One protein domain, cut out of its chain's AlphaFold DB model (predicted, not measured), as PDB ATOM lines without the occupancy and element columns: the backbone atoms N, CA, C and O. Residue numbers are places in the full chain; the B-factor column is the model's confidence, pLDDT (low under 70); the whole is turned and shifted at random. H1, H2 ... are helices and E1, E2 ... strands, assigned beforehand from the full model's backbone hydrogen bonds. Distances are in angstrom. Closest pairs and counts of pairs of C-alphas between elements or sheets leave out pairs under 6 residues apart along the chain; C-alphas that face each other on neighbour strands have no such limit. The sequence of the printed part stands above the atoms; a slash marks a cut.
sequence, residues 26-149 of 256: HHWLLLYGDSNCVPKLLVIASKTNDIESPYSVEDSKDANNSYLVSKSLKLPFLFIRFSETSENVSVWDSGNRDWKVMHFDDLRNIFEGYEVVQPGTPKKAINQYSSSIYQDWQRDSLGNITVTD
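What this domain is: This is residues 26 to 149 of the 256 residues of an uncharacterized protein of Leuconostoc litchii (UniProt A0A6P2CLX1). One twisted sheet of six strands forms a slab through the domain, with the long helix H1 packed along one face, chiefly over E2, and the two shorter helices H2 and H3 on the other face. A long link, residues 114 to 132, joins H2 to H3, and the last strand, E6, comes back to the sheet as an edge beside E1. The printed part has 124 residues with three named helices and six named strands, in the order E1, E2, H1, E3, E4, E5, H2, H3, E6. The sheet runs E5, E4, E3, E2, E1, E6 and is mixed, with E2 and E3 parallel and the other neighbour pairs antiparallel. The class is mixed, helices and strands, and the whole is compact, with a radius of gyration of the C-alphas of 13.7 A and spans of 37 by 33 by 24 A.

Where its parts are: E1 is residues 27 to 33, 19.3 A long, and begins at C-alpha 27 at (26.625, -26.005, -47.677). E2, residues 39 to 47, is the longest strand at 23.7 A. H1, residues 57 to 73, is the longest helix at 24.4 A and begins at C-alpha 57 at (16.795, -17.873, -51.319). E3, residues 77 to 82, measures 16.4 A, E4, residues 88 to 93, measures 15.8 A, and E5, residues 99 to 103, measures 13.4 A. H2, residues 104 to 113, follows E5 with no residue between and is 15.0 A long. H3, residues 133 to 141, is 11.9 A long. E6, residues 146 to 149, is 10.6 A long and ends at C-alpha 149 at (31.995, -33.921, -51.484).

How they stand to each other: E1 and E2 form a hairpin, antiparallel at 159 degrees, with N 30 and O 43 at 2.7 A. E2 and E3 are parallel at 29 degrees, with N 80 and O 44 at 2.8 A, and with H1 between them they make a strand-helix-strand unit, two parallel neighbour strands joined through a helix, whose crossover is right-handed. E3, E4 and E5 form a meander, each strand the antiparallel neighbour of the one before; N 81 and O 90 are 2.8 A apart, and N 91 and O 100 are 2.8 A apart. E6 is antiparallel to E1 at 153 degrees, with N 31 and O 148 at 2.8 A. H1 is on the sheet at a height of 9.6 A, over E2 and only just over E3, on which 3 of its C-alphas fall. It runs along the strands, at 6 degrees to E2 on the local plane; the closest C-alphas of H1 and E2 are those of Ser 70 and Leu 42, 6.1 A apart. H2 and H3 are on the opposite face, at heights of 8.6 A and 8.5 A, which gives three layers, helices on both faces of a sheet. H2 lies over E3 and runs along it, at 6 degrees on the local plane. H3 lies over none of the strands, but only just: 2 of its C-alphas fall on E3. H2 and H3 only just touch, with 3 pairs of C-alphas within 8 A, the closest those of Arg 108 and Ser 141 at 6.4 A, and run the same way at a steep tilt of 57 degrees. H1 is apart from H2 and H3. In H1 and H3 every O i to N i+4 pair is within hydrogen-bond range; in H2 it is 3 of 6, beside 6 of 7 O i to N i+3 pairs.

The domain as a whole: The two C-alphas farthest apart are those of Val 57 and Gly 120, at 38.9 A. The printed part has no cut. The link from H2 to H3 is long, with 19 residues; the link from E2 to H1 is short, and the others are tight. The mean pLDDT of the printed part is 88.9, and the residues under 70 are 121 to 131, in the link from H2 to H3.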
ATOM      1  N   HIS A  26      28.688 -22.941 -45.754       85.56
ATOM      2  CA  HIS A  26      27.770 -23.646 -44.871       85.56
ATOM      3  C   HIS A  26      26.996 -24.753 -45.584       85.56
ATOM      4  O   HIS A  26      26.207 -25.438 -44.937       85.56
ATOM      5  N   HIS A  27      27.228 -24.946 -46.883       89.56
ATOM      6  CA  HIS A  27      26.625 -26.005 -47.677       89.56
ATOM      7  C   HIS A  27      27.662 -27.050 -48.086       89.56
ATOM      8  O   HIS A  27      28.801 -26.726 -48.420       89.56
ATOM      9  N   TRP A  28      27.243 -28.312 -48.093       93.06
ATOM     10  CA  TRP A  28      28.013 -29.433 -48.623       93.06
ATOM     11  C   TRP A  28      27.108 -30.301 -49.485       93.06
ATOM     12  O   TRP A  28      26.036 -30.703 -49.035       93.06
ATOM     13  N   LEU A  29      27.551 -30.617 -50.703       95.94
ATOM     14  CA  LEU A  29      26.897 -31.589 -51.572       95.94
ATOM     15  C   LEU A  29      27.666 -32.904 -51.482       95.94
ATOM     16  O   LEU A  29      28.765 -33.021 -52.013       95.94
ATOM     17  N   LEU A  30      27.091 -33.873 -50.785       97.31
ATOM     18  CA  LEU A  30      27.731 -35.113 -50.377       97.31
ATOM     19  C   LEU A  30      27.152 -36.290 -51.158       97.31
ATOM     20  O   LEU A  30      25.943 -36.536 -51.142       97.31
ATOM     21  N   LEU A  31      28.025 -37.053 -51.801       98.19
ATOM     22  CA  LEU A  31      27.701 -38.344 -52.383       98.19
ATOM     23  C   LEU A  31      28.075 -39.445 -51.391       98.19
ATOM     24  O   LEU A  31      29.240 -39.592 -51.025       98.19
ATOM     25  N   TYR A  32      27.082 -40.230 -50.987       97.81
ATOM     26  CA  TYR A  32      27.234 -41.354 -50.073       97.81
ATOM     27  C   TYR A  32      27.167 -42.681 -50.816       97.81
ATOM     28  O   TYR A  32      26.304 -42.906 -51.672       97.81
ATOM     29  N   GLY A  33      28.045 -43.591 -50.417       96.69
ATOM     30  CA  GLY A  33      28.021 -44.982 -50.816       96.69
ATOM     31  C   GLY A  33      28.461 -45.912 -49.699       96.69
ATOM     32  O   GLY A  33      28.932 -45.494 -48.638       96.69
ATOM     33  N   ASP A  34      28.308 -47.201 -49.957       93.19
ATOM     34  CA  ASP A  34      28.694 -48.239 -49.011       93.19
ATOM     35  C   ASP A  34      30.224 -48.445 -48.957       93.19
ATOM     36  O   ASP A  34      31.030 -47.753 -49.600       93.19
ATOM     37  N   SER A  35      30.645 -49.451 -48.191       89.94
ATOM     38  CA  SER A  35      32.052 -49.848 -48.108       89.94
ATOM     39  C   SER A  35      32.639 -50.302 -49.452       89.94
ATOM     40  O   SER A  35      33.854 -50.310 -49.600       89.94
ATOM     41  N   ASN A  36      31.844 -50.649 -50.460       92.69
ATOM     42  CA  ASN A  36      32.312 -51.050 -51.787       92.69
ATOM     43  C   ASN A  36      32.276 -49.902 -52.804       92.69
ATOM     44  O   ASN A  36      32.499 -50.143 -53.990       92.69
ATOM     45  N   CYS A  37      32.053 -48.667 -52.343       95.94
ATOM     46  CA  CYS A  37      31.887 -47.488 -53.189       95.94
ATOM     47  C   CYS A  37      30.662 -47.610 -54.118       95.94
ATOM     48  O   CYS A  37      30.650 -47.018 -55.198       95.94
ATOM     49  N   VAL A  38      29.642 -48.383 -53.723       97.38
ATOM     50  CA  VAL A  38      28.358 -48.422 -54.433       97.38
ATOM     51  C   VAL A  38      27.565 -47.184 -54.018       97.38
ATOM     52  O   VAL A  38      27.312 -47.018 -52.824       97.38
ATOM     53  N   PRO A  39      27.177 -46.308 -54.955       98.31
ATOM     54  CA  PRO A  39      26.479 -45.067 -54.649       98.31
ATOM     55  C   PRO A  39      25.052 -45.365 -54.179       98.31
ATOM     56  O   PRO A  39      24.341 -46.172 -54.781       98.31
ATOM     57  N   LYS A  40      24.634 -44.712 -53.097       97.94
ATOM     58  CA  LYS A  40      23.346 -44.963 -52.435       97.94
ATOM     59  C   LYS A  40      22.484 -43.718 -52.314       97.94
ATOM     60  O   LYS A  40      21.265 -43.812 -52.417       97.94
ATOM     61  N   LEU A  41      23.101 -42.560 -52.091       98.00
ATOM     62  CA  LEU A  41      22.378 -41.365 -51.674       98.00
ATOM     63  C   LEU A  41      23.154 -40.099 -52.037       98.00
ATOM     64  O   LEU A  41      24.368 -40.040 -51.846       98.00
ATOM     65  N   LEU A  42      22.451 -39.078 -52.525       98.50
ATOM     66  CA  LEU A  42      22.978 -37.720 -52.629       98.50
ATOM     67  C   LEU A  42      22.352 -36.859 -51.529       98.50
ATOM     68  O   LEU A  42      21.137 -36.860 -51.346       98.50
ATOM     69  N   VAL A  43      23.169 -36.115 -50.798       98.00
ATOM     70  CA  VAL A  43      22.724 -35.285 -49.678       98.00
ATOM     71  C   VAL A  43      23.245 -33.875 -49.875       98.00
ATOM     72  O   VAL A  43      24.435 -33.696 -50.098       98.00
ATOM     73  N   ILE A  44      22.387 -32.871 -49.735       96.19
ATOM     74  CA  ILE A  44      22.852 -31.523 -49.408       96.19
ATOM     75  C   ILE A  44      22.718 -31.318 -47.899       96.19
ATOM     76  O   ILE A  44      21.628 -31.445 -47.342       96.19
ATOM     77  N   ALA A  45      23.835 -31.044 -47.232       95.25
ATOM     78  CA  ALA A  45      23.872 -30.684 -45.822       95.25
ATOM     79  C   ALA A  45      24.071 -29.169 -45.704       95.25
ATOM     80  O   ALA A  45      24.967 -28.618 -46.337       95.25
ATOM     81  N   SER A  46      23.244 -28.505 -44.899       93.81
ATOM     82  CA  SER A  46      23.285 -27.060 -44.678       93.81
ATOM     83  C   SER A  46      23.377 -26.723 -43.200       93.81
ATOM     84  O   SER A  46      22.534 -27.121 -42.395       93.81
ATOM     85  N   LYS A  47      24.413 -25.967 -42.847       92.69
ATOM     86  CA  LYS A  47      24.580 -25.388 -41.522       92.69
ATOM     87  C   LYS A  47      23.783 -24.091 -41.435       92.69
ATOM     88  O   LYS A  47      24.054 -23.132 -42.147       92.69
ATOM     89  N   THR A  48      22.844 -24.044 -40.502       91.56
ATOM     90  CA  THR A  48      22.017 -22.875 -40.194       91.56
ATOM     91  C   THR A  48      22.139 -22.527 -38.714       91.56
ATOM     92  O   THR A  48      22.547 -23.353 -37.901       91.56
ATOM     93  N   ASN A  49      21.783 -21.297 -38.345       90.62
ATOM     94  CA  ASN A  49      21.655 -20.924 -36.935       90.62
ATOM     95  C   ASN A  49      20.417 -21.571 -36.299       90.62
ATOM     96  O   ASN A  49      20.448 -21.939 -35.127       90.62
ATOM     97  N   ASP A  50      19.352 -21.736 -37.083       91.19
ATOM     98  CA  ASP A  50      18.071 -22.283 -36.646       91.19
ATOM     99  C   ASP A  50      17.502 -23.198 -37.740       91.19
ATOM    100  O   ASP A  50      17.312 -22.778 -38.886       91.19
ATOM    101  N   ILE A  51      17.263 -24.462 -37.387       91.75
ATOM    102  CA  ILE A  51      16.785 -25.510 -38.297       91.75
ATOM    103  C   ILE A  51      15.308 -25.346 -38.684       91.75
ATOM    104  O   ILE A  51      14.899 -25.883 -39.716       91.75
ATOM    105  N   GLU A  52      14.530 -24.594 -37.900       87.19
ATOM    106  CA  GLU A  52      13.106 -24.323 -38.149       87.19
ATOM    107  C   GLU A  52      12.873 -22.986 -38.861       87.19
ATOM    108  O   GLU A  52      11.784 -22.727 -39.376       87.19
ATOM    109  N   SER A  53      13.909 -22.146 -38.948       87.31
ATOM    110  CA  SER A  53      13.841 -20.876 -39.669       87.31
ATOM    111  C   SER A  53      13.452 -21.065 -41.144       87.31
ATOM    112  O   SER A  53      13.818 -22.078 -41.755       87.31
ATOM    113  N   PRO A  54      12.757 -20.089 -41.763       84.00
ATOM    114  CA  PRO A  54      12.464 -20.130 -43.192       84.00
ATOM    115  C   PRO A  54      13.728 -20.282 -44.047       84.00
ATOM    116  O   PRO A  54      14.779 -19.729 -43.720       84.00
ATOM    117  N   TYR A  55      13.610 -20.998 -45.166       83.06
ATOM    118  CA  TYR A  55      14.719 -21.182 -46.104       83.06
ATOM    119  C   TYR A  55      15.165 -19.848 -46.686       83.06
ATOM    120  O   TYR A  55      14.341 -19.032 -47.116       83.06
ATOM    121  N   SER A  56      16.478 -19.660 -46.762       84.31
ATOM    122  CA  SER A  56      17.019 -18.561 -47.544       84.31
ATOM    123  C   SER A  56      16.768 -18.810 -49.046       84.31
ATOM    124  O   SER A  56      16.494 -19.932 -49.497       84.31
ATOM    125  N   VAL A  57      16.847 -17.747 -49.850       84.62
ATOM    126  CA  VAL A  57      16.795 -17.873 -51.319       84.62
ATOM    127  C   VAL A  57      17.966 -18.724 -51.827       84.62
ATOM    128  O   VAL A  57      17.809 -19.466 -52.795       84.62
ATOM    129  N   GLU A  58      19.112 -18.646 -51.152       83.62
ATOM    130  CA  GLU A  58      20.316 -19.417 -51.459       83.62
ATOM    131  C   GLU A  58      20.132 -20.902 -51.128       83.62
ATOM    132  O   GLU A  58      20.300 -21.726 -52.020       83.62
ATOM    133  N   ASP A  59      19.625 -21.240 -49.936       85.25
ATOM    134  CA  ASP A  59      19.280 -22.616 -49.536       85.25
ATOM    135  C   ASP A  59      18.347 -23.255 -50.569       85.25
ATOM    136  O   ASP A  59      18.537 -24.389 -51.005       85.25
ATOM    137  N   SER A  60      17.328 -22.500 -50.990       87.94
ATOM    138  CA  SER A  60      16.347 -22.964 -51.969       87.94
ATOM    139  C   SER A  60      16.989 -23.196 -53.337       87.94
ATOM    140  O   SER A  60      16.669 -24.171 -54.018       87.94
ATOM    141  N   LYS A  61      17.889 -22.308 -53.767       89.19
ATOM    142  CA  LYS A  61      18.614 -22.436 -55.036       89.19
ATOM    143  C   LYS A  61      19.558 -23.640 -55.009       89.19
ATOM    144  O   LYS A  61      19.511 -24.456 -55.932       89.19
ATOM    145  N   ASP A  62      20.353 -23.782 -53.957       90.75
ATOM    146  CA  ASP A  62      21.336 -24.855 -53.811       90.75
ATOM    147  C   ASP A  62      20.658 -26.213 -53.666       90.75
ATOM    148  O   ASP A  62      21.067 -27.175 -54.321       90.75
ATOM    149  N   ALA A  63      19.561 -26.293 -52.908       92.12
ATOM    150  CA  ALA A  63      18.754 -27.503 -52.809       92.12
ATOM    151  C   ALA A  63      18.140 -27.890 -54.161       92.12
ATOM    152  O   ALA A  63      18.230 -29.051 -54.562       92.12
ATOM    153  N   ASN A  64      17.572 -26.936 -54.907       92.50
ATOM    154  CA  ASN A  64      17.001 -27.202 -56.230       92.50
ATOM    155  C   ASN A  64      18.063 -27.679 -57.231       92.50
ATOM    156  O   ASN A  64      17.839 -28.654 -57.952       92.50
ATOM    157  N   ASN A  65      19.229 -27.034 -57.262       93.12
ATOM    158  CA  ASN A  65      20.325 -27.433 -58.143       93.12
ATOM    159  C   ASN A  65      20.900 -28.800 -57.751       93.12
ATOM    160  O   ASN A  65      21.093 -29.659 -58.611       93.12
ATOM    161  N   SER A  66      21.088 -29.051 -56.457       95.75
ATOM    162  CA  SER A  66      21.536 -30.353 -55.948       95.75
ATOM    163  C   SER A  66      20.526 -31.458 -56.252       95.75
ATOM    164  O   SER A  66      20.896 -32.581 -56.600       95.75
ATOM    165  N   TYR A  67      19.233 -31.136 -56.221       95.94
ATOM    166  CA  TYR A  67      18.194 -32.062 -56.640       95.94
ATOM    167  C   TYR A  67      18.287 -32.384 -58.142       95.94
ATOM    168  O   TYR A  67      18.148 -33.550 -58.511       95.94
ATOM    169  N   LEU A  68      18.610 -31.423 -59.016       95.06
ATOM    170  CA  LEU A  68      18.882 -31.698 -60.439       95.06
ATOM    171  C   LEU A  68      20.096 -32.623 -60.635       95.06
ATOM    172  O   LEU A  68      20.052 -33.527 -61.480       95.06
ATOM    173  N   VAL A  69      21.145 -32.454 -59.823       97.00
ATOM    174  CA  VAL A  69      22.291 -33.378 -59.796       97.00
ATOM    175  C   VAL A  69      21.835 -34.782 -59.404       97.00
ATOM    176  O   VAL A  69      22.141 -35.734 -60.119       97.00
ATOM    177  N   SER A  70      21.014 -34.923 -58.355       97.25
ATOM    178  CA  SER A  70      20.477 -36.231 -57.937       97.25
ATOM    179  C   SER A  70      19.701 -36.930 -59.053       97.25
ATOM    180  O   SER A  70      19.864 -38.130 -59.267       97.25
ATOM    181  N   LYS A  71      18.914 -36.178 -59.836       96.38
ATOM    182  CA  LYS A  71      18.178 -36.717 -60.986       96.38
ATOM    183  C   LYS A  71      19.103 -37.139 -62.112       96.38
ATOM    184  O   LYS A  71      18.875 -38.189 -62.708       96.38
ATOM    185  N   SER A  72      20.153 -36.362 -62.369       96.38
ATOM    186  CA  SER A  72      21.178 -36.716 -63.352       96.38
ATOM    187  C   SER A  72      21.972 -37.953 -62.931       96.38
ATOM    188  O   SER A  72      22.351 -38.739 -63.787       96.38
ATOM    189  N   LEU A  73      22.174 -38.174 -61.631       97.00
ATOM    190  CA  LEU A  73      22.855 -39.360 -61.101       97.00
ATOM    191  C   LEU A  73      21.905 -40.532 -60.787       97.00
ATOM    192  O   LEU A  73      22.361 -41.602 -60.394       97.00
ATOM    193  N   LYS A  74      20.590 -40.350 -60.969       96.75
ATOM    194  CA  LYS A  74      19.534 -41.312 -60.602       96.75
ATOM    195  C   LYS A  74      19.645 -41.805 -59.152       96.75
ATOM    196  O   LYS A  74      19.417 -42.979 -58.870       96.75
ATOM    197  N   LEU A  75      19.970 -40.896 -58.238       97.38
ATOM    198  CA  LEU A  75      20.105 -41.185 -56.813       97.38
ATOM    199  C   LEU A  75      18.920 -40.633 -56.012       97.38
ATOM    200  O   LEU A  75      18.376 -39.581 -56.370       97.38
ATOM    201  N   PRO A  76      18.528 -41.303 -54.912       97.38
ATOM    202  CA  PRO A  76      17.709 -40.676 -53.889       97.38
ATOM    203  C   PRO A  76      18.403 -39.424 -53.347       97.38
ATOM    204  O   PRO A  76      19.635 -39.323 -53.353       97.38
ATOM    205  N   PHE A  77      17.597 -38.470 -52.890       97.94
ATOM    206  CA  PHE A  77      18.079 -37.172 -52.442       97.94
ATOM    207  C   PHE A  77      17.515 -36.783 -51.082       97.94
ATOM    208  O   PHE A  77      16.293 -36.842 -50.897       97.94
ATOM    209  N   LEU A  78      18.402 -36.321 -50.197       97.62
ATOM    210  CA  LEU A  78      18.052 -35.661 -48.944       97.62
ATOM    211  C   LEU A  78      18.564 -34.223 -48.915       97.62
ATOM    212  O   LEU A  78      19.677 -33.937 -49.356       97.62
ATOM    213  N   PHE A  79      17.784 -33.344 -48.296       96.19
ATOM    214  CA  PHE A  79      18.252 -32.045 -47.831       96.19
ATOM    215  C   PHE A  79      18.202 -32.028 -46.304       96.19
ATOM    216  O   PHE A  79      17.138 -32.160 -45.711       96.19
ATOM    217  N   ILE A  80      19.367 -31.894 -45.672       96.00
ATOM    218  CA  ILE A  80      19.534 -31.887 -44.222       96.00
ATOM    219  C   ILE A  80      19.979 -30.497 -43.781       96.00
ATOM    220  O   ILE A  80      20.992 -29.989 -44.252       96.00
ATOM    221  N   ARG A  81      19.255 -29.899 -42.836       95.00
ATOM    222  CA  ARG A  81      19.649 -28.673 -42.137       95.00
ATOM    223  C   ARG A  81      20.022 -29.002 -40.699       95.00
ATOM    224  O   ARG A  81      19.279 -29.706 -40.014       95.00
ATOM    225  N   PHE A  82      21.148 -28.474 -40.240       94.94
ATOM    226  CA  PHE A  82      21.656 -28.683 -38.886       94.94
ATOM    227  C   PHE A  82      22.189 -27.379 -38.284       94.94
ATOM    228  O   PHE A  82      22.542 -26.452 -39.011       94.94
ATOM    229  N   SER A  83      22.261 -27.309 -36.956       93.94
ATOM    230  CA  SER A  83      22.812 -26.170 -36.212       93.94
ATOM    231  C   SER A  83      23.744 -26.668 -35.115       93.94
ATOM    232  O   SER A  83      23.422 -27.641 -34.448       93.94
ATOM    233  N   GLU A  84      24.864 -25.979 -34.887       90.06
ATOM    234  CA  GLU A  84      25.850 -26.322 -33.839       90.06
ATOM    235  C   GLU A  84      25.267 -26.268 -32.418       90.06
ATOM    236  O   GLU A  84      25.878 -26.766 -31.477       90.06
ATOM    237  N   THR A  85      24.110 -25.629 -32.246       90.19
ATOM    238  CA  THR A  85      23.438 -25.469 -30.951       90.19
ATOM    239  C   THR A  85      22.211 -26.369 -30.803       90.19
ATOM    240  O   THR A  85      21.425 -26.162 -29.882       90.19
ATOM    241  N   SER A  86      22.001 -27.318 -31.720       91.62
ATOM    242  CA  SER A  86      20.836 -28.202 -31.752       91.62
ATOM    243  C   SER A  86      21.262 -29.663 -31.860       91.62
ATOM    244  O   SER A  86      22.071 -30.020 -32.711       91.62
ATOM    245  N   GLU A  87      20.649 -30.520 -31.046       92.94
ATOM    246  CA  GLU A  87      20.751 -31.985 -31.156       92.94
ATOM    247  C   GLU A  87      19.768 -32.559 -32.198       92.94
ATOM    248  O   GLU A  87      19.802 -33.741 -32.543       92.94
ATOM    249  N   ASN A  88      18.894 -31.704 -32.730       96.06
ATOM    250  CA  ASN A  88      17.960 -32.037 -33.792       96.06
ATOM    251  C   ASN A  88      18.445 -31.523 -35.151       96.06
ATOM    252  O   ASN A  88      19.131 -30.500 -35.253       96.06
ATOM    253  N   VAL A  89      17.986 -32.197 -36.199       96.38
ATOM    254  CA  VAL A  89      18.132 -31.832 -37.607       96.38
ATOM    255  C   VAL A  89      16.763 -31.698 -38.263       96.38
ATOM    256  O   VAL A  89      15.806 -32.362 -37.867       96.38
ATOM    257  N   SER A  90      16.679 -30.870 -39.299       95.94
ATOM    258  CA  SER A  90      15.521 -30.823 -40.192       95.94
ATOM    259  C   SER A  90      15.877 -31.516 -41.502       95.94
ATOM    260  O   SER A  90      16.891 -31.191 -42.118       95.94
ATOM    261  N   VAL A  91      15.082 -32.499 -41.913       95.69
ATOM    262  CA  VAL A  91      15.365 -33.359 -43.067       95.69
ATOM    263  C   VAL A  91      14.202 -33.319 -44.039       95.69
ATOM    264  O   VAL A  91      13.063 -33.594 -43.664       95.69
ATOM    265  N   TRP A  92      14.505 -33.045 -45.299       95.00
ATOM    266  CA  TRP A  92      13.613 -33.278 -46.420       95.00
ATOM    267  C   TRP A  92      14.093 -34.470 -47.224       95.00
ATOM    268  O   TRP A  92      15.253 -34.536 -47.630       95.00
ATOM    269  N   ASP A  93      13.177 -35.388 -47.490       94.06
ATOM    270  CA  ASP A  93      13.431 -36.590 -48.270       94.06
ATOM    271  C   ASP A  93      12.642 -36.527 -49.576       94.06
ATOM    272  O   ASP A  93      11.416 -36.440 -49.570       94.06
ATOM    273  N   SER A  94      13.333 -36.612 -50.711       91.44
ATOM    274  CA  SER A  94      12.700 -36.579 -52.036       91.44
ATOM    275  C   SER A  94      11.710 -37.719 -52.320       91.44
ATOM    276  O   SER A  94      10.844 -37.565 -53.189       91.44
ATOM    277  N   GLY A  95      11.816 -38.848 -51.613       86.19
ATOM    278  CA  GLY A  95      10.894 -39.979 -51.692       86.19
ATOM    279  C   GLY A  95       9.579 -39.730 -50.953       86.19
ATOM    280  O   GLY A  95       8.519 -40.076 -51.470       86.19
ATOM    281  N   ASN A  96       9.641 -39.074 -49.792       83.50
ATOM    282  CA  ASN A  96       8.475 -38.768 -48.950       83.50
ATOM    283  C   ASN A  96       7.893 -37.363 -49.189       83.50
ATOM    284  O   ASN A  96       6.727 -37.127 -48.910       83.50
ATOM    285  N   ARG A  97       8.698 -36.449 -49.741       83.62
ATOM    286  CA  ARG A  97       8.398 -35.046 -50.078       83.62
ATOM    287  C   ARG A  97       8.000 -34.130 -48.920       83.62
ATOM    288  O   ARG A  97       7.654 -32.981 -49.187       83.62
ATOM    289  N   ASP A  98       8.177 -34.569 -47.681       83.88
ATOM    290  CA  ASP A  98       7.878 -33.789 -46.481       83.88
ATOM    291  C   ASP A  98       9.129 -33.508 -45.647       83.88
ATOM    292  O   ASP A  98      10.079 -34.295 -45.624       83.88
ATOM    293  N   TRP A  99       9.098 -32.376 -44.944       91.06
ATOM    294  CA  TRP A  99      10.091 -32.017 -43.938       91.06
ATOM    295  C   TRP A  99       9.783 -32.698 -42.608       91.06
ATOM    296  O   TRP A  99       8.630 -32.760 -42.179       91.06
ATOM    297  N   LYS A 100      10.828 -33.177 -41.935       94.12
ATOM    298  CA  LYS A 100      10.749 -33.774 -40.602       94.12
ATOM    299  C   LYS A 100      11.872 -33.230 -39.735       94.12
ATOM    300  O   LYS A 100      13.031 -33.281 -40.138       94.12
ATOM    301  N   VAL A 101      11.526 -32.753 -38.545       95.62
ATOM    302  CA  VAL A 101      12.506 -32.477 -37.491       95.62
ATOM    303  C   VAL A 101      12.695 -33.753 -36.681       95.62
ATOM    304  O   VAL A 101      11.715 -34.399 -36.313       95.62
ATOM    305  N   MET A 102      13.944 -34.138 -36.442       96.00
ATOM    306  CA  MET A 102      14.285 -35.336 -35.673       96.00
ATOM    307  C   MET A 102      15.626 -35.193 -34.973       96.00
ATOM    308  O   MET A 102      16.434 -34.349 -35.352       96.00
ATOM    309  N   HIS A 103      15.868 -36.051 -33.988       95.75
ATOM    310  CA  HIS A 103      17.155 -36.135 -33.314       95.75
ATOM    311  C   HIS A 103      18.233 -36.713 -34.246       95.75
ATOM    312  O   HIS A 103      17.930 -37.511 -35.140       95.75
ATOM    313  N   PHE A 104      19.502 -36.353 -34.034       92.06
ATOM    314  CA  PHE A 104      20.626 -36.929 -34.785       92.06
ATOM    315  C   PHE A 104      20.668 -38.466 -34.717       92.06
ATOM    316  O   PHE A 104      20.960 -39.120 -35.718       92.06
ATOM    317  N   ASP A 105      20.317 -39.068 -33.581       90.31
ATOM    318  CA  ASP A 105      20.282 -40.535 -33.456       90.31
ATOM    319  C   ASP A 105      19.267 -41.175 -34.417       90.31
ATOM    320  O   ASP A 105      19.541 -42.211 -35.027       90.31
ATOM    321  N   ASP A 106      18.121 -40.520 -34.623       94.50
ATOM    322  CA  ASP A 106      17.077 -40.996 -35.532       94.50
ATOM    323  C   ASP A 106      17.457 -40.801 -37.004       94.50
ATOM    324  O   ASP A 106      17.021 -41.575 -37.863       94.50
ATOM    325  N   LEU A 107      18.321 -39.825 -37.310       95.62
ATOM    326  CA  LEU A 107      18.831 -39.600 -38.665       95.62
ATOM    327  C   LEU A 107      19.537 -40.847 -39.213       95.62
ATOM    328  O   LEU A 107      19.431 -41.147 -40.405       95.62
ATOM    329  N   ARG A 108      20.204 -41.627 -38.349       94.19
ATOM    330  CA  ARG A 108      20.872 -42.879 -38.738       94.19
ATOM    331  C   ARG A 108      19.887 -43.853 -39.381       94.19
ATOM    332  O   ARG A 108      20.242 -44.513 -40.353       94.19
ATOM    333  N   ASN A 109      18.649 -43.910 -38.888       93.81
ATOM    334  CA  ASN A 109      17.623 -44.815 -39.408       93.81
ATOM    335  C   ASN A 109      17.240 -44.476 -40.856       93.81
ATOM    336  O   ASN A 109      16.975 -45.382 -41.644       93.81
ATOM    337  N   ILE A 110      17.272 -43.192 -41.238       94.81
ATOM    338  CA  ILE A 110      17.068 -42.780 -42.635       94.81
ATOM    339  C   ILE A 110      18.205 -43.309 -43.513       94.81
ATOM    340  O   ILE A 110      17.953 -43.914 -44.553       94.81
ATOM    341  N   PHE A 111      19.456 -43.123 -43.089       95.69
ATOM    342  CA  PHE A 111      20.626 -43.589 -43.840       95.69
ATOM    343  C   PHE A 111      20.692 -45.119 -43.935       95.69
ATOM    344  O   PHE A 111      21.074 -45.655 -44.977       95.69
ATOM    345  N   GLU A 112      20.284 -45.829 -42.882       94.75
ATOM    346  CA  GLU A 112      20.129 -47.287 -42.881       94.75
ATOM    347  C   GLU A 112      19.070 -47.724 -43.907       94.75
ATOM    348  O   GLU A 112      19.299 -48.668 -44.657       94.75
ATOM    349  N   GLY A 113      17.954 -46.992 -44.019       94.06
ATOM    350  CA  GLY A 113      16.906 -47.247 -45.015       94.06
ATOM    351  C   GLY A 113      17.365 -47.117 -46.474       94.06
ATOM    352  O   GLY A 113      16.789 -47.759 -47.350       94.06
ATOM    353  N   TYR A 114      18.422 -46.342 -46.739       95.12
ATOM    354  CA  TYR A 114      19.093 -46.273 -48.046       95.12
ATOM    355  C   TYR A 114      20.284 -47.230 -48.179       95.12
ATOM    356  O   TYR A 114      21.043 -47.134 -49.143       95.12
ATOM    357  N   GLU A 115      20.474 -48.140 -47.221       94.75
ATOM    358  CA  GLU A 115      21.575 -49.109 -47.186       94.75
ATOM    359  C   GLU A 115      22.969 -48.455 -47.152       94.75
ATOM    360  O   GLU A 115      23.957 -49.047 -47.599       94.75
ATOM    361  N   VAL A 116      23.066 -47.218 -46.646       93.88
ATOM    362  CA  VAL A 116      24.354 -46.523 -46.492       93.88
ATOM    363  C   VAL A 116      25.124 -47.096 -45.308       93.88
ATOM    364  O   VAL A 116      26.334 -47.279 -45.393       93.88
ATOM    365  N   VAL A 117      24.432 -47.374 -44.202       91.75
ATOM    366  CA  VAL A 117      25.059 -47.750 -42.933       91.75
ATOM    367  C   VAL A 117      25.679 -49.144 -43.018       91.75
ATOM    368  O   VAL A 117      25.062 -50.091 -43.502       91.75
ATOM    369  N   GLN A 118      26.920 -49.269 -42.548       86.06
ATOM    370  CA  GLN A 118      27.675 -50.522 -42.562       86.06
ATOM    371  C   GLN A 118      28.483 -50.669 -41.268       86.06
ATOM    372  O   GLN A 118      29.114 -49.703 -40.841       86.06
ATOM    373  N   PRO A 119      28.552 -51.859 -40.647       81.75
ATOM    374  CA  PRO A 119      29.418 -52.077 -39.491       81.75
ATOM    375  C   PRO A 119      30.895 -51.759 -39.786       81.75
ATOM    376  O   PRO A 119      31.409 -52.070 -40.863       81.75
ATOM    377  N   GLY A 120      31.601 -51.197 -38.802       76.88
ATOM    378  CA  GLY A 120      33.037 -50.899 -38.873       76.88
ATOM    379  C   GLY A 120      33.348 -49.402 -38.872       76.88
ATOM    380  O   GLY A 120      32.494 -48.590 -38.542       76.88
ATOM    381  N   THR A 121      34.583 -49.037 -39.214       68.00
ATOM    382  CA  THR A 121      35.056 -47.642 -39.266       68.00
ATOM    383  C   THR A 121      35.146 -47.135 -40.707       68.00
ATOM    384  O   THR A 121      35.460 -47.939 -41.590       68.00
ATOM    385  N   PRO A 122      34.957 -45.827 -40.964       64.44
ATOM    386  CA  PRO A 122      35.126 -45.242 -42.296       64.44
ATOM    387  C   PRO A 122      36.495 -45.555 -42.927       64.44
ATOM    388  O   PRO A 122      37.509 -45.622 -42.230       64.44
ATOM    389  N   LYS A 123      36.545 -45.710 -44.261       61.78
ATOM    390  CA  LYS A 123      37.771 -46.101 -44.994       61.78
ATOM    391  C   LYS A 123      38.890 -45.063 -44.995       61.78
ATOM    392  O   LYS A 123      40.054 -45.430 -45.142       61.78
ATOM    393  N   LYS A 124      38.553 -43.778 -44.901       59.69
ATOM    394  CA  LYS A 124      39.538 -42.694 -44.939       59.69
ATOM    395  C   LYS A 124      39.955 -42.331 -43.518       59.69
ATOM    396  O   LYS A 124      39.101 -42.108 -42.663       59.69
ATOM    397  N   ALA A 125      41.266 -42.276 -43.285       49.81
ATOM    398  CA  ALA A 125      41.826 -41.902 -41.993       49.81
ATOM    399  C   ALA A 125      41.402 -40.483 -41.579       49.81
ATOM    400  O   ALA A 125      41.165 -39.611 -42.419       49.81
ATOM    401  N   ILE A 126      41.330 -40.271 -40.263       44.31
ATOM    402  CA  ILE A 126      40.979 -39.009 -39.610       44.31
ATOM    403  C   ILE A 126      41.929 -37.907 -40.101       44.31
ATOM    404  O   ILE A 126      43.081 -37.837 -39.675       44.31
ATOM    405  N   ASN A 127      41.453 -37.010 -40.967       43.34
ATOM    406  CA  ASN A 127      42.074 -35.694 -41.061       43.34
ATOM    407  C   ASN A 127      41.777 -34.976 -39.739       43.34
ATOM    408  O   ASN A 127      40.641 -34.974 -39.279       43.34
ATOM    409  N   GLN A 128      42.810 -34.401 -39.126       38.19
ATOM    410  CA  GLN A 128      42.866 -33.897 -37.743       38.19
ATOM    411  C   GLN A 128      41.844 -32.799 -37.360       38.19
ATOM    412  O   GLN A 128      41.925 -32.254 -36.262       38.19
ATOM    413  N   TYR A 129      40.894 -32.462 -38.234       44.16
ATOM    414  CA  TYR A 129      39.929 -31.385 -38.054       44.16
ATOM    415  C   TYR A 129      38.537 -31.830 -38.525       44.16
ATOM    416  O   TYR A 129      38.306 -31.993 -39.723       44.16
ATOM    417  N   SER A 130      37.606 -32.002 -37.581       53.22
ATOM    418  CA  SER A 130      36.172 -31.962 -37.885       53.22
ATOM    419  C   SER A 130      35.773 -30.533 -38.231       53.22
ATOM    420  O   SER A 130      36.198 -29.602 -37.543       53.22
ATOM    421  N   SER A 131      34.982 -30.345 -39.290       63.16
ATOM    422  CA  SER A 131      34.486 -29.017 -39.665       63.16
ATOM    423  C   SER A 131      33.048 -28.730 -39.211       63.16
ATOM    424  O   SER A 131      32.623 -27.578 -39.314       63.16
ATOM    425  N   SER A 132      32.315 -29.722 -38.677       80.31
ATOM    426  CA  SER A 132      30.959 -29.539 -38.134       80.31
ATOM    427  C   SER A 132      30.455 -30.731 -37.306       80.31
ATOM    428  O   SER A 132      30.860 -31.870 -37.549       80.31
ATOM    429  N   ILE A 133      29.477 -30.484 -36.420       87.12
ATOM    430  CA  ILE A 133      28.759 -31.546 -35.683       87.12
ATOM    431  C   ILE A 133      28.136 -32.609 -36.598       87.12
ATOM    432  O   ILE A 133      28.055 -33.776 -36.228       87.12
ATOM    433  N   TYR A 134      27.736 -32.235 -37.818       91.44
ATOM    434  CA  TYR A 134      27.168 -33.172 -38.782       91.44
ATOM    435  C   TYR A 134      28.215 -34.183 -39.255       91.44
ATOM    436  O   TYR A 134      27.931 -35.374 -39.355       91.44
ATOM    437  N   GLN A 135      29.444 -33.730 -39.516       87.56
ATOM    438  CA  GLN A 135      30.529 -34.627 -39.906       87.56
ATOM    439  C   GLN A 135      30.969 -35.536 -38.756       87.56
ATOM    440  O   GLN A 135      31.389 -36.663 -39.013       87.56
ATOM    441  N   ASP A 136      30.886 -35.062 -37.512       87.88
ATOM    442  CA  ASP A 136      31.149 -35.893 -36.333       87.88
ATOM    443  C   ASP A 136      30.089 -36.978 -36.185       87.88
ATOM    444  O   ASP A 136      30.428 -38.161 -36.207       87.88
ATOM    445  N   TRP A 137      28.810 -36.601 -36.222       92.38
ATOM    446  CA  TRP A 137      27.709 -37.562 -36.254       92.38
ATOM    447  C   TRP A 137      27.861 -38.594 -37.383       92.38
ATOM    448  O   TRP A 137      27.708 -39.794 -37.154       92.38
ATOM    449  N   GLN A 138      28.204 -38.146 -38.596       91.44
ATOM    450  CA  GLN A 138      28.398 -39.010 -39.760       91.44
ATOM    451  C   GLN A 138      29.473 -40.075 -39.495       91.44
ATOM    452  O   GLN A 138      29.297 -41.242 -39.854       91.44
ATOM    453  N   ARG A 139      30.591 -39.676 -38.875       85.12
ATOM    454  CA  ARG A 139      31.705 -40.571 -38.534       85.12
ATOM    455  C   ARG A 139      31.319 -41.578 -37.458       85.12
ATOM    456  O   ARG A 139      31.662 -42.751 -37.596       85.12
ATOM    457  N   ASP A 140      30.597 -41.127 -36.442       88.00
ATOM    458  CA  ASP A 140      30.260 -41.940 -35.275       88.00
ATOM    459  C   ASP A 140      29.098 -42.909 -35.547       88.00
ATOM    460  O   ASP A 140      29.030 -43.984 -34.950       88.00
ATOM    461  N   SER A 141      28.202 -42.569 -36.482       90.88
ATOM    462  CA  SER A 141      26.907 -43.256 -36.623       90.88
ATOM    463  C   SER A 141      26.784 -44.171 -37.842       90.88
ATOM    464  O   SER A 141      26.002 -45.127 -37.807       90.88
ATOM    465  N   LEU A 142      27.506 -43.891 -38.935       92.19
ATOM    466  CA  LEU A 142      27.290 -44.575 -40.225       92.19
ATOM    467  C   LEU A 142      28.257 -45.740 -40.485       92.19
ATOM    468  O   LEU A 142      27.977 -46.601 -41.321       92.19
ATOM    469  N   GLY A 143      29.363 -45.794 -39.744       90.38
ATOM    470  CA  GLY A 143      30.342 -46.876 -39.786       90.38
ATOM    471  C   GLY A 143      31.193 -46.916 -41.064       90.38
ATOM    472  O   GLY A 143      31.722 -45.893 -41.498       90.38
ATOM    473  N   ASN A 144      31.402 -48.098 -41.652       90.19
ATOM    474  CA  ASN A 144      32.326 -48.283 -42.780       90.19
ATOM    475  C   ASN A 144      31.708 -47.871 -44.124       90.19
ATOM    476  O   ASN A 144      31.306 -48.710 -44.930       90.19
ATOM    477  N   ILE A 145      31.660 -46.565 -44.366       92.56
ATOM    478  CA  ILE A 145      31.087 -45.972 -45.577       92.56
ATOM    479  C   ILE A 145      32.153 -45.327 -46.466       92.56
ATOM    480  O   ILE A 145      33.278 -45.056 -46.030       92.56
ATOM    481  N   THR A 146      31.772 -45.039 -47.711       93.44
ATOM    482  CA  THR A 146      32.501 -44.107 -48.578       93.44
ATOM    483  C   THR A 146      31.646 -42.863 -48.773       93.44
ATOM    484  O   THR A 146      30.480 -42.963 -49.137       93.44
ATOM    485  N   VAL A 147      32.217 -41.687 -48.545       94.69
ATOM    486  CA  VAL A 147      31.523 -40.409 -48.722       94.69
ATOM    487  C   VAL A 147      32.486 -39.401 -49.322       94.69
ATOM    488  O   VAL A 147      33.662 -39.359 -48.948       94.69
ATOM    489  N   THR A 148      31.999 -38.623 -50.280       94.69
ATOM    490  CA  THR A 148      32.787 -37.574 -50.922       94.69
ATOM    491  C   THR A 148      31.941 -36.352 -51.210       94.69
ATOM    492  O   THR A 148      30.776 -36.467 -51.592       94.69
ATOM    493  N   ASP A 149      32.554 -35.191 -51.053       93.44
ATOM    494  CA  ASP A 149      31.995 -33.921 -51.484       93.44
ATOM    495  C   ASP A 149      32.052 -33.876 -53.022       93.44
ATOM    496  O   ASP A 149      32.986 -34.403 -53.632       93.44
TER     497      ASP A 149